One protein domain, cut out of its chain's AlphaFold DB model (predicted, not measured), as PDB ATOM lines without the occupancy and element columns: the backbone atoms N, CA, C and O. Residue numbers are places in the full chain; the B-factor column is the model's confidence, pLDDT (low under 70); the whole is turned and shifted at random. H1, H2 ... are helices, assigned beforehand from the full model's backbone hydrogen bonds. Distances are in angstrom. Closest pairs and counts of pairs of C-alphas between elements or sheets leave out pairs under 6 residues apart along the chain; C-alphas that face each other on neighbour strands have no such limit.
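AT A GLANCE: This is residues 81 to 157 of the 187 residues of an uncharacterized protein of Sphingomonas faeni (UniProt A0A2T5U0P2). Two long helices, H1 and H4, run side by side, and a shorter pair, H2 and H3, carries the rod on at an angle from one end, so the backbone goes out along H1 and H2 and comes back along H3 and H4. The 77 printed residues hold four named helices, H1 to H4, and no named strand: all helix. The whole is loose, with a radius of gyration of the C-alphas of 16.5 A, and spans 56 by 19 by 18 A.

HOW THE PARTS SIT: Start with H1, residues 81 to 103, which touches H4, residues 134 to 155, at a shallow tilt of 18 degrees, opposite ways; their closest C-alphas, Gly 81 and Ala 155, are 5.6 A apart. Next, H2, residues 105 to 116, and H3, residues 123 to 132, form a hairpin with a tilt of 14 degrees; their closest C-alphas, Thr 116 and Arg 125, are 5.8 A apart. H1 and H2 are about perpendicular, at 76 degrees. H2 and H4 are apart. In all four helices every O i to N i+4 pair is within hydrogen-bond range.

IN THESE COORDINATES: Find C-alpha 81 at (32.974, 49.118, 37.024); from there H1 runs 32.9 A. H2 covers 16.4 A and H3 14.6 A. H4 runs 31.1 A to C-alpha 155 at (28.848, 50.424, 40.524).

THE WHOLE: The C-alphas of Glu 120 and Pro 157 are farthest apart, at 56.4 A. The printed part has no cut and no long link; pLDDT is under 70 at residues 155 to 157.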
ATOM      1  N   GLY A  81      33.951  49.163  38.109       83.31
ATOM      2  CA  GLY A  81      32.974  49.118  37.024       83.31
ATOM      3  C   GLY A  81      33.007  47.797  36.251       83.31
ATOM      4  O   GLY A  81      31.953  47.227  35.965       83.31
ATOM      5  N   THR A  82      34.202  47.265  35.986       87.00
ATOM      6  CA  THR A  82      34.384  45.971  35.304       87.00
ATOM      7  C   THR A  82      33.928  44.809  36.185       87.00
ATOM      8  O   THR A  82      33.246  43.899  35.715       87.00
ATOM      9  N   ILE A  83      34.237  44.853  37.487       87.94
ATOM     10  CA  ILE A  83      33.761  43.854  38.457       87.94
ATOM     11  C   ILE A  83      32.230  43.831  38.491       87.94
ATOM     12  O   ILE A  83      31.620  42.762  38.450       87.94
ATOM     13  N   ALA A  84      31.605  45.005  38.537       89.69
ATOM     14  CA  ALA A  84      30.158  45.112  38.571       89.69
ATOM     15  C   ALA A  84      29.485  44.617  37.289       89.69
ATOM     16  O   ALA A  84      28.436  43.979  37.359       89.69
ATOM     17  N   GLU A  85      30.078  44.889  36.127       90.12
ATOM     18  CA  GLU A  85      29.571  44.389  34.849       90.12
ATOM     19  C   GLU A  85      29.638  42.862  34.774       90.12
ATOM     20  O   GLU A  85      28.629  42.212  34.505       90.12
ATOM     21  N   ASN A  86      30.778  42.278  35.144       92.44
ATOM     22  CA  ASN A  86      30.929  40.826  35.216       92.44
ATOM     23  C   ASN A  86      29.919  40.196  36.190       92.44
ATOM     24  O   ASN A  86      29.339  39.147  35.905       92.44
ATOM     25  N   ALA A  87      29.675  40.847  37.331       92.62
ATOM     26  CA  ALA A  87      28.713  40.376  38.317       92.62
ATOM     27  C   ALA A  87      27.264  40.441  37.799       92.62
ATOM     28  O   ALA A  87      26.497  39.504  38.029       92.62
ATOM     29  N   ARG A  88      26.891  41.488  37.046       93.06
ATOM     30  CA  ARG A  88      25.581  41.575  36.372       93.06
ATOM     31  C   ARG A  88      25.403  40.471  35.332       93.06
ATOM     32  O   ARG A  88      24.359  39.826  35.316       93.06
ATOM     33  N   GLN A  89      26.418  40.215  34.509       95.31
ATOM     34  CA  GLN A  89      26.376  39.153  33.497       95.31
ATOM     35  C   GLN A  89      26.279  37.755  34.116       95.31
ATOM     36  O   GLN A  89      25.609  36.874  33.578       95.31
ATOM     37  N   LEU A  90      26.943  37.525  35.252       96.12
ATOM     38  CA  LEU A  90      26.790  36.278  35.998       96.12
ATOM     39  C   LEU A  90      25.373  36.141  36.563       96.12
ATOM     40  O   LEU A  90      24.750  35.101  36.381       96.12
ATOM     41  N   ALA A  91      24.849  37.193  37.195       95.44
ATOM     42  CA  ALA A  91      23.500  37.184  37.745       95.44
ATOM     43  C   ALA A  91      22.425  36.961  36.668       95.44
ATOM     44  O   ALA A  91      21.469  36.242  36.932       95.44
ATOM     45  N   ALA A  92      22.594  37.512  35.460       94.94
ATOM     46  CA  ALA A  92      21.695  37.261  34.332       94.94
ATOM     47  C   ALA A  92      21.650  35.769  33.961       94.94
ATOM     48  O   ALA A  92      20.579  35.176  33.955       94.94
ATOM     49  N   ARG A  93      22.813  35.128  33.786       97.81
ATOM     50  CA  ARG A  93      22.881  33.683  33.499       97.81
ATOM     51  C   ARG A  93      22.281  32.826  34.616       97.81
ATOM     52  O   ARG A  93      21.635  31.825  34.339       97.81
ATOM     53  N   MET A  94      22.479  33.220  35.875       97.56
ATOM     54  CA  MET A  94      21.867  32.529  37.015       97.56
ATOM     55  C   MET A  94      20.343  32.695  37.052       97.56
ATOM     56  O   MET A  94      19.651  31.796  37.520       97.56
ATOM     57  N   LEU A  95      19.809  33.830  36.587       97.50
ATOM     58  CA  LEU A  95      18.365  34.024  36.443       97.50
ATOM     59  C   LEU A  95      17.801  33.146  35.321       97.50
ATOM     60  O   LEU A  95      16.760  32.536  35.536       97.50
ATOM     61  N   ASP A  96      18.506  33.023  34.194       97.69
ATOM     62  CA  ASP A  96      18.116  32.122  33.099       97.69
ATOM     63  C   ASP A  96      18.097  30.653  33.559       97.69
ATOM     64  O   ASP A  96      17.156  29.913  33.281       97.69
ATOM     65  N   GLU A  97      19.107  30.223  34.325       97.00
ATOM     66  CA  GLU A  97      19.128  28.883  34.923       97.00
ATOM     67  C   GLU A  97      17.957  28.684  35.893       97.00
ATOM     68  O   GLU A  97      17.277  27.660  35.859       97.00
ATOM     69  N   LEU A  98      17.676  29.675  36.741       97.19
ATOM     70  CA  LEU A  98      16.577  29.598  37.700       97.19
ATOM     71  C   LEU A  98      15.202  29.546  37.019       97.19
ATOM     72  O   LEU A  98      14.296  28.870  37.521       97.19
ATOM     73  N   ASP A  99      15.054  30.240  35.891       97.12
ATOM     74  CA  ASP A  99      13.876  30.176  35.027       97.12
ATOM     75  C   ASP A  99      13.716  28.781  34.416       97.12
ATOM     76  O   ASP A  99      12.641  28.190  34.518       97.12
ATOM     77  N   ALA A 100      14.799  28.190  33.903       96.88
ATOM     78  CA  ALA A 100      14.789  26.824  33.386       96.88
ATOM     79  C   ALA A 100      14.402  25.802  34.469       96.88
ATOM     80  O   ALA A 100      13.484  25.010  34.268       96.88
ATOM     81  N   VAL A 101      15.022  25.850  35.655       96.50
ATOM     82  CA  VAL A 101      14.683  24.933  36.764       96.50
ATOM     83  C   VAL A 101      13.227  25.119  37.212       96.50
ATOM     84  O   VAL A 101      12.567  24.164  37.615       96.50
ATOM     85  N   THR A 102      12.696  26.341  37.139       96.56
ATOM     86  CA  THR A 102      11.292  26.615  37.474       96.56
ATOM     87  C   THR A 102      10.332  26.113  36.396       96.56
ATOM     88  O   THR A 102       9.287  25.566  36.740       96.56
ATOM     89  N   SER A 103      10.691  26.257  35.122       97.81
ATOM     90  CA  SER A 103       9.878  25.842  33.975       97.81
ATOM     91  C   SER A 103       9.820  24.323  33.819       97.81
ATOM     92  O   SER A 103       8.760  23.775  33.531       97.81
ATOM     93  N   PHE A 104      10.935  23.638  34.075       97.50
ATOM     94  CA  PHE A 104      11.070  22.188  33.922       97.50
ATOM     95  C   PHE A 104      11.030  21.444  35.265       97.50
ATOM     96  O   PHE A 104      11.555  20.339  35.376       97.50
ATOM     97  N   GLN A 105      10.417  22.028  36.303       96.56
ATOM     98  CA  GLN A 105      10.417  21.441  37.649       96.56
ATOM     99  C   GLN A 105       9.892  19.995  37.660       96.56
ATOM    100  O   GLN A 105      10.518  19.138  38.272       96.56
ATOM    101  N   GLY A 106       8.774  19.720  36.982       96.75
ATOM    102  CA  GLY A 106       8.185  18.377  36.960       96.75
ATOM    103  C   GLY A 106       9.088  17.342  36.283       96.75
ATOM    104  O   GLY A 106       9.297  16.265  36.826       96.75
ATOM    105  N   GLU A 107       9.689  17.699  35.145       98.19
ATOM    106  CA  GLU A 107      10.628  16.826  34.422       98.19
ATOM    107  C   GLU A 107      11.896  16.551  35.240       98.19
ATOM    108  O   GLU A 107      12.445  15.448  35.206       98.19
ATOM    109  N   LEU A 108      12.363  17.545  36.004       97.94
ATOM    110  CA  LEU A 108      13.487  17.386  36.922       97.94
ATOM    111  C   LEU A 108      13.139  16.447  38.079       97.94
ATOM    112  O   LEU A 108      13.944  15.577  38.400       97.94
ATOM    113  N   GLU A 109      11.961  16.595  38.686       98.06
ATOM    114  CA  GLU A 109      11.480  15.709  39.756       98.06
ATOM    115  C   GLU A 109      11.344  14.262  39.253       98.06
ATOM    116  O   GLU A 109      11.913  13.353  39.856       98.06
ATOM    117  N   GLU A 110      10.720  14.056  38.090       98.50
ATOM    118  CA  GLU A 110      10.608  12.739  37.449       98.50
ATOM    119  C   GLU A 110      11.989  12.135  37.138       98.50
ATOM    120  O   GLU A 110      12.262  10.973  37.444       98.50
ATOM    121  N   SER A 111      12.909  12.936  36.592       98.25
ATOM    122  CA  SER A 111      14.279  12.489  36.318       98.25
ATOM    123  C   SER A 111      15.011  12.077  37.598       98.25
ATOM    124  O   SER A 111      15.727  11.073  37.603       98.25
ATOM    125  N   ILE A 112      14.839  12.827  38.692       98.19
ATOM    126  CA  ILE A 112      15.429  12.501  39.995       98.19
ATOM    127  C   ILE A 112      14.875  11.172  40.508       98.19
ATOM    128  O   ILE A 112      15.654  10.329  40.957       98.19
ATOM    129  N   GLU A 113      13.565  10.948  40.416       97.88
ATOM    130  CA  GLU A 113      12.938   9.686  40.817       97.88
ATOM    131  C   GLU A 113      13.499   8.502  40.023       97.88
ATOM    132  O   GLU A 113      13.977   7.536  40.621       97.88
ATOM    133  N   ILE A 114      13.548   8.605  38.691       98.12
ATOM    134  CA  ILE A 114      14.067   7.547  37.810       98.12
ATOM    135  C   ILE A 114      15.538   7.238  38.122       98.12
ATOM    136  O   ILE A 114      15.919   6.075  38.278       98.12
ATOM    137  N   LEU A 115      16.380   8.268  38.251       97.69
ATOM    138  CA  LEU A 115      17.823   8.115  38.480       97.69
ATOM    139  C   LEU A 115      18.174   7.639  39.898       97.69
ATOM    140  O   LEU A 115      19.311   7.229  40.142       97.69
ATOM    141  N   THR A 116      17.235   7.706  40.842       97.69
ATOM    142  CA  THR A 116      17.427   7.293  42.246       97.69
ATOM    143  C   THR A 116      16.539   6.115  42.651       97.69
ATOM    144  O   THR A 116      16.496   5.750  43.827       97.69
ATOM    145  N   ALA A 117      15.841   5.487  41.701       96.69
ATOM    146  CA  ALA A 117      14.908   4.393  41.971       96.69
ATOM    147  C   ALA A 117      15.581   3.153  42.588       96.69
ATOM    148  O   ALA A 117      14.969   2.454  43.388       96.69
ATOM    149  N   ASN A 118      16.846   2.895  42.236       96.50
ATOM    150  CA  ASN A 118      17.605   1.717  42.679       96.50
ATOM    151  C   ASN A 118      18.587   2.015  43.822       96.50
ATOM    152  O   ASN A 118      19.497   1.223  44.071       96.50
ATOM    153  N   ASP A 119      18.461   3.167  44.476       97.31
ATOM    154  CA  ASP A 119      19.352   3.512  45.577       97.31
ATOM    155  C   ASP A 119      19.062   2.677  46.821       97.31
ATOM    156  O   ASP A 119      17.913   2.381  47.141       97.31
ATOM    157  N   GLU A 120      20.118   2.345  47.566       96.62
ATOM    158  CA  GLU A 120      19.990   1.639  48.848       96.62
ATOM    159  C   GLU A 120      19.235   2.469  49.899       96.62
ATOM    160  O   GLU A 120      18.671   1.915  50.842       96.62
ATOM    161  N   ASN A 121      19.248   3.800  49.769       96.06
ATOM    162  CA  ASN A 121      18.532   4.719  50.644       96.06
ATOM    163  C   ASN A 121      18.128   6.012  49.921       96.06
ATOM    164  O   ASN A 121      18.681   6.374  48.884       96.06
ATOM    165  N   ASP A 122      17.204   6.751  50.532       97.25
ATOM    166  CA  ASP A 122      16.601   7.944  49.930       97.25
ATOM    167  C   ASP A 122      17.456   9.216  50.066       97.25
ATOM    168  O   ASP A 122      17.089  10.262  49.540       97.25
ATOM    169  N   GLN A 123      18.627   9.163  50.716       97.38
ATOM    170  CA  GLN A 123      19.404  10.372  51.029       97.38
ATOM    171  C   GLN A 123      19.803  11.155  49.776       97.38
ATOM    172  O   GLN A 123      19.763  12.389  49.771       97.38
ATOM    173  N   ARG A 124      20.191  10.449  48.705       97.75
ATOM    174  CA  ARG A 124      20.551  11.088  47.434       97.75
ATOM    175  C   ARG A 124      19.330  11.740  46.787       97.75
ATOM    176  O   ARG A 124      19.429  12.891  46.360       97.75
ATOM    177  N   ARG A 125      18.193  11.037  46.762       98.25
ATOM    178  CA  ARG A 125      16.919  11.543  46.233       98.25
ATOM    179  C   ARG A 125      16.476  12.793  46.979       98.25
ATOM    180  O   ARG A 125      16.255  13.822  46.350       98.25
ATOM    181  N   ASP A 126      16.446  12.744  48.306       98.12
ATOM    182  CA  ASP A 126      16.030  13.862  49.153       98.12
ATOM    183  C   ASP A 126      16.911  15.099  48.945       98.12
ATOM    184  O   ASP A 126      16.411  16.223  48.865       98.12
ATOM    185  N   ALA A 127      18.230  14.910  48.821       97.94
ATOM    186  CA  ALA A 127      19.156  16.003  48.548       97.94
ATOM    187  C   ALA A 127      18.893  16.658  47.181       97.94
ATOM    188  O   ALA A 127      18.889  17.889  47.083       97.94
ATOM    189  N   MET A 128      18.638  15.854  46.144       97.81
ATOM    190  CA  MET A 128      18.322  16.341  44.797       97.81
ATOM    191  C   MET A 128      16.959  17.045  44.751       97.81
ATOM    192  O   MET A 128      16.883  18.183  44.287       97.81
ATOM    193  N   MET A 129      15.910  16.436  45.318       98.06
ATOM    194  CA  MET A 129      14.567  17.027  45.409       98.06
ATOM    195  C   MET A 129      14.595  18.355  46.170       98.06
ATOM    196  O   MET A 129      14.006  19.352  45.751       98.06
ATOM    197  N   LYS A 130      15.354  18.419  47.270       98.12
ATOM    198  CA  LYS A 130      15.541  19.658  48.030       98.12
ATOM    199  C   LYS A 130      16.212  20.751  47.199       98.12
ATOM    200  O   LYS A 130      15.816  21.910  47.327       98.12
ATOM    201  N   ALA A 131      17.195  20.414  46.366       95.94
ATOM    202  CA  ALA A 131      17.903  21.383  45.530       95.94
ATOM    203  C   ALA A 131      16.993  22.014  44.465       95.94
ATOM    204  O   ALA A 131      17.073  23.221  44.240       95.94
ATOM    205  N   VAL A 132      16.090  21.229  43.868       96.62
ATOM    206  CA  VAL A 132      15.138  21.729  42.864       96.62
ATOM    207  C   VAL A 132      13.862  22.308  43.474       96.62
ATOM    208  O   VAL A 132      13.065  22.893  42.754       96.62
ATOM    209  N   SER A 133      13.662  22.203  44.790       97.38
ATOM    210  CA  SER A 133      12.426  22.612  45.467       97.38
ATOM    211  C   SER A 133      12.112  24.115  45.375       97.38
ATOM    212  O   SER A 133      13.000  24.971  45.333       97.38
ATOM    213  N   LEU A 134      10.823  24.467  45.446       97.19
ATOM    214  CA  LEU A 134      10.370  25.864  45.454       97.19
ATOM    215  C   LEU A 134      11.017  26.721  46.571       97.19
ATOM    216  O   LEU A 134      11.430  27.851  46.283       97.19
ATOM    217  N   PRO A 135      11.167  26.241  47.825       97.88
ATOM    218  CA  PRO A 135      11.890  26.991  48.852       97.88
ATOM    219  C   PRO A 135      13.346  27.292  48.473       97.88
ATOM    220  O   PRO A 135      13.814  28.406  48.704       97.88
ATOM    221  N   ALA A 136      14.054  26.340  47.855       96.75
ATOM    222  CA  ALA A 136      15.428  26.560  47.411       96.75
ATOM    223  C   ALA A 136      15.483  27.616  46.296       96.75
ATOM    224  O   ALA A 136      16.214  28.602  46.415       96.75
ATOM    225  N   ARG A 137      14.641  27.476  45.263       96.56
ATOM    226  CA  ARG A 137      14.605  28.410  44.124       96.56
ATOM    227  C   ARG A 137      14.204  29.830  44.525       96.56
ATOM    228  O   ARG A 137      14.847  30.796  44.120       96.56
ATOM    229  N   SER A 138      13.190  29.977  45.378       97.44
ATOM    230  CA  SER A 138      12.755  31.293  45.877       97.44
ATOM    231  C   SER A 138      13.827  31.984  46.728       97.44
ATOM    232  O   SER A 138      14.022  33.198  46.618       97.44
ATOM    233  N   GLN A 139      14.575  31.224  47.534       97.69
ATOM    234  CA  GLN A 139      15.686  31.769  48.308       97.69
ATOM    235  C   GLN A 139      16.849  32.209  47.408       97.69
ATOM    236  O   GLN A 139      17.435  33.267  47.654       97.69
ATOM    237  N   ILE A 140      17.158  31.451  46.348       96.88
ATOM    238  CA  ILE A 140      18.158  31.838  45.341       96.88
ATOM    239  C   ILE A 140      17.740  33.144  44.654       96.88
ATOM    240  O   ILE A 140      18.534  34.084  44.626       96.88
ATOM    241  N   LEU A 141      16.483  33.262  44.205       97.38
ATOM    242  CA  LEU A 141      15.962  34.488  43.588       97.38
ATOM    243  C   LEU A 141      16.114  35.706  44.509       97.38
ATOM    244  O   LEU A 141      16.596  36.761  44.094       97.38
ATOM    245  N   LYS A 142      15.739  35.558  45.784       97.44
ATOM    246  CA  LYS A 142      15.870  36.619  46.790       97.44
ATOM    247  C   LYS A 142      17.327  37.052  46.974       97.44
ATOM    248  O   LYS A 142      17.608  38.249  47.054       97.44
ATOM    249  N   ASN A 143      18.248  36.093  47.040       97.00
ATOM    250  CA  ASN A 143      19.676  36.365  47.192       97.00
ATOM    251  C   ASN A 143      20.258  37.059  45.952       97.00
ATOM    252  O   ASN A 143      21.043  38.000  46.095       97.00
ATOM    253  N   LEU A 144      19.847  36.649  44.748       95.69
ATOM    254  CA  LEU A 144      20.231  37.299  43.493       95.69
ATOM    255  C   LEU A 144      19.727  38.744  43.438       95.69
ATOM    256  O   LEU A 144      20.510  39.650  43.159       95.69
ATOM    257  N   ALA A 145      18.464  38.987  43.794       95.50
ATOM    258  CA  ALA A 145      17.896  40.333  43.846       95.50
ATOM    259  C   ALA A 145      18.646  41.244  44.838       95.50
ATOM    260  O   ALA A 145      18.958  42.393  44.522       95.50
ATOM    261  N   ALA A 146      18.987  40.724  46.022       95.69
ATOM    262  CA  ALA A 146      19.787  41.450  47.005       95.69
ATOM    263  C   ALA A 146      21.207  41.746  46.491       95.69
ATOM    264  O   ALA A 146      21.699  42.864  46.648       95.69
ATOM    265  N   SER A 147      21.842  40.777  45.830       94.12
ATOM    266  CA  SER A 147      23.188  40.929  45.265       94.12
ATOM    267  C   SER A 147      23.210  41.969  44.143       94.12
ATOM    268  O   SER A 147      24.053  42.863  44.151       94.12
ATOM    269  N   LEU A 148      22.241  41.917  43.225       93.38
ATOM    270  CA  LEU A 148      22.082  42.895  42.145       93.38
ATOM    271  C   LEU A 148      21.856  44.312  42.674       93.38
ATOM    272  O   LEU A 148      22.426  45.261  42.136       93.38
ATOM    273  N   LYS A 149      21.074  44.470  43.748       92.81
ATOM    274  CA  LYS A 149      20.904  45.768  44.413       92.81
ATOM    275  C   LYS A 149      22.249  46.325  44.887       92.81
ATOM    276  O   LYS A 149      22.566  47.467  44.567       92.81
ATOM    277  N   VAL A 150      23.046  45.517  45.587       92.00
ATOM    278  CA  VAL A 150      24.372  45.931  46.074       92.00
ATOM    279  C   VAL A 150      25.297  46.277  44.909       92.00
ATOM    280  O   VAL A 150      25.924  47.330  44.940       92.00
ATOM    281  N   ILE A 151      25.344  45.447  43.862       89.50
ATOM    282  CA  ILE A 151      26.162  45.698  42.663       89.50
ATOM    283  C   ILE A 151      25.775  47.026  42.004       89.50
ATOM    284  O   ILE A 151      26.642  47.802  41.620       89.50
ATOM    285  N   ASN A 152      24.482  47.323  41.886       85.75
ATOM    286  CA  ASN A 152      24.024  48.572  41.282       85.75
ATOM    287  C   ASN A 152      24.330  49.796  42.161       85.75
ATOM    288  O   ASN A 152      24.630  50.865  41.632       85.75
ATOM    289  N   GLU A 153      24.288  49.652  43.488       86.44
ATOM    290  CA  GLU A 153      24.653  50.715  44.431       86.44
ATOM    291  C   GLU A 153      26.166  50.990  44.453       86.44
ATOM    292  O   GLU A 153      26.568  52.147  44.566       86.44
ATOM    293  N   THR A 154      27.005  49.957  44.321       80.00
ATOM    294  CA  THR A 154      28.474  50.085  44.340       80.00
ATOM    295  C   THR A 154      29.065  50.485  42.990       80.00
ATOM    296  O   THR A 154      30.100  51.146  42.957       80.00
ATOM    297  N   ALA A 155      28.412  50.117  41.886       68.75
ATOM    298  CA  ALA A 155      28.848  50.424  40.524       68.75
ATOM    299  C   ALA A 155      28.349  51.767  39.992       68.75
ATOM    300  O   ALA A 155      28.837  52.237  38.962       68.75
ATOM    301  N   ALA A 156      27.355  52.377  40.645       63.03
ATOM    302  CA  ALA A 156      26.946  53.728  40.303       63.03
ATOM    303  C   ALA A 156      28.172  54.647  40.447       63.03
ATOM    304  O   ALA A 156      28.806  54.633  41.508       63.03
ATOM    305  N   PRO A 157      28.527  55.452  39.423       55.06
ATOM    306  CA  PRO A 157      29.626  56.388  39.559       55.06
ATOM    307  C   PRO A 157      29.330  57.244  40.782       55.06
ATOM    308  O   PRO A 157      28.272  57.874  40.873       55.06
TER     309      PRO A 157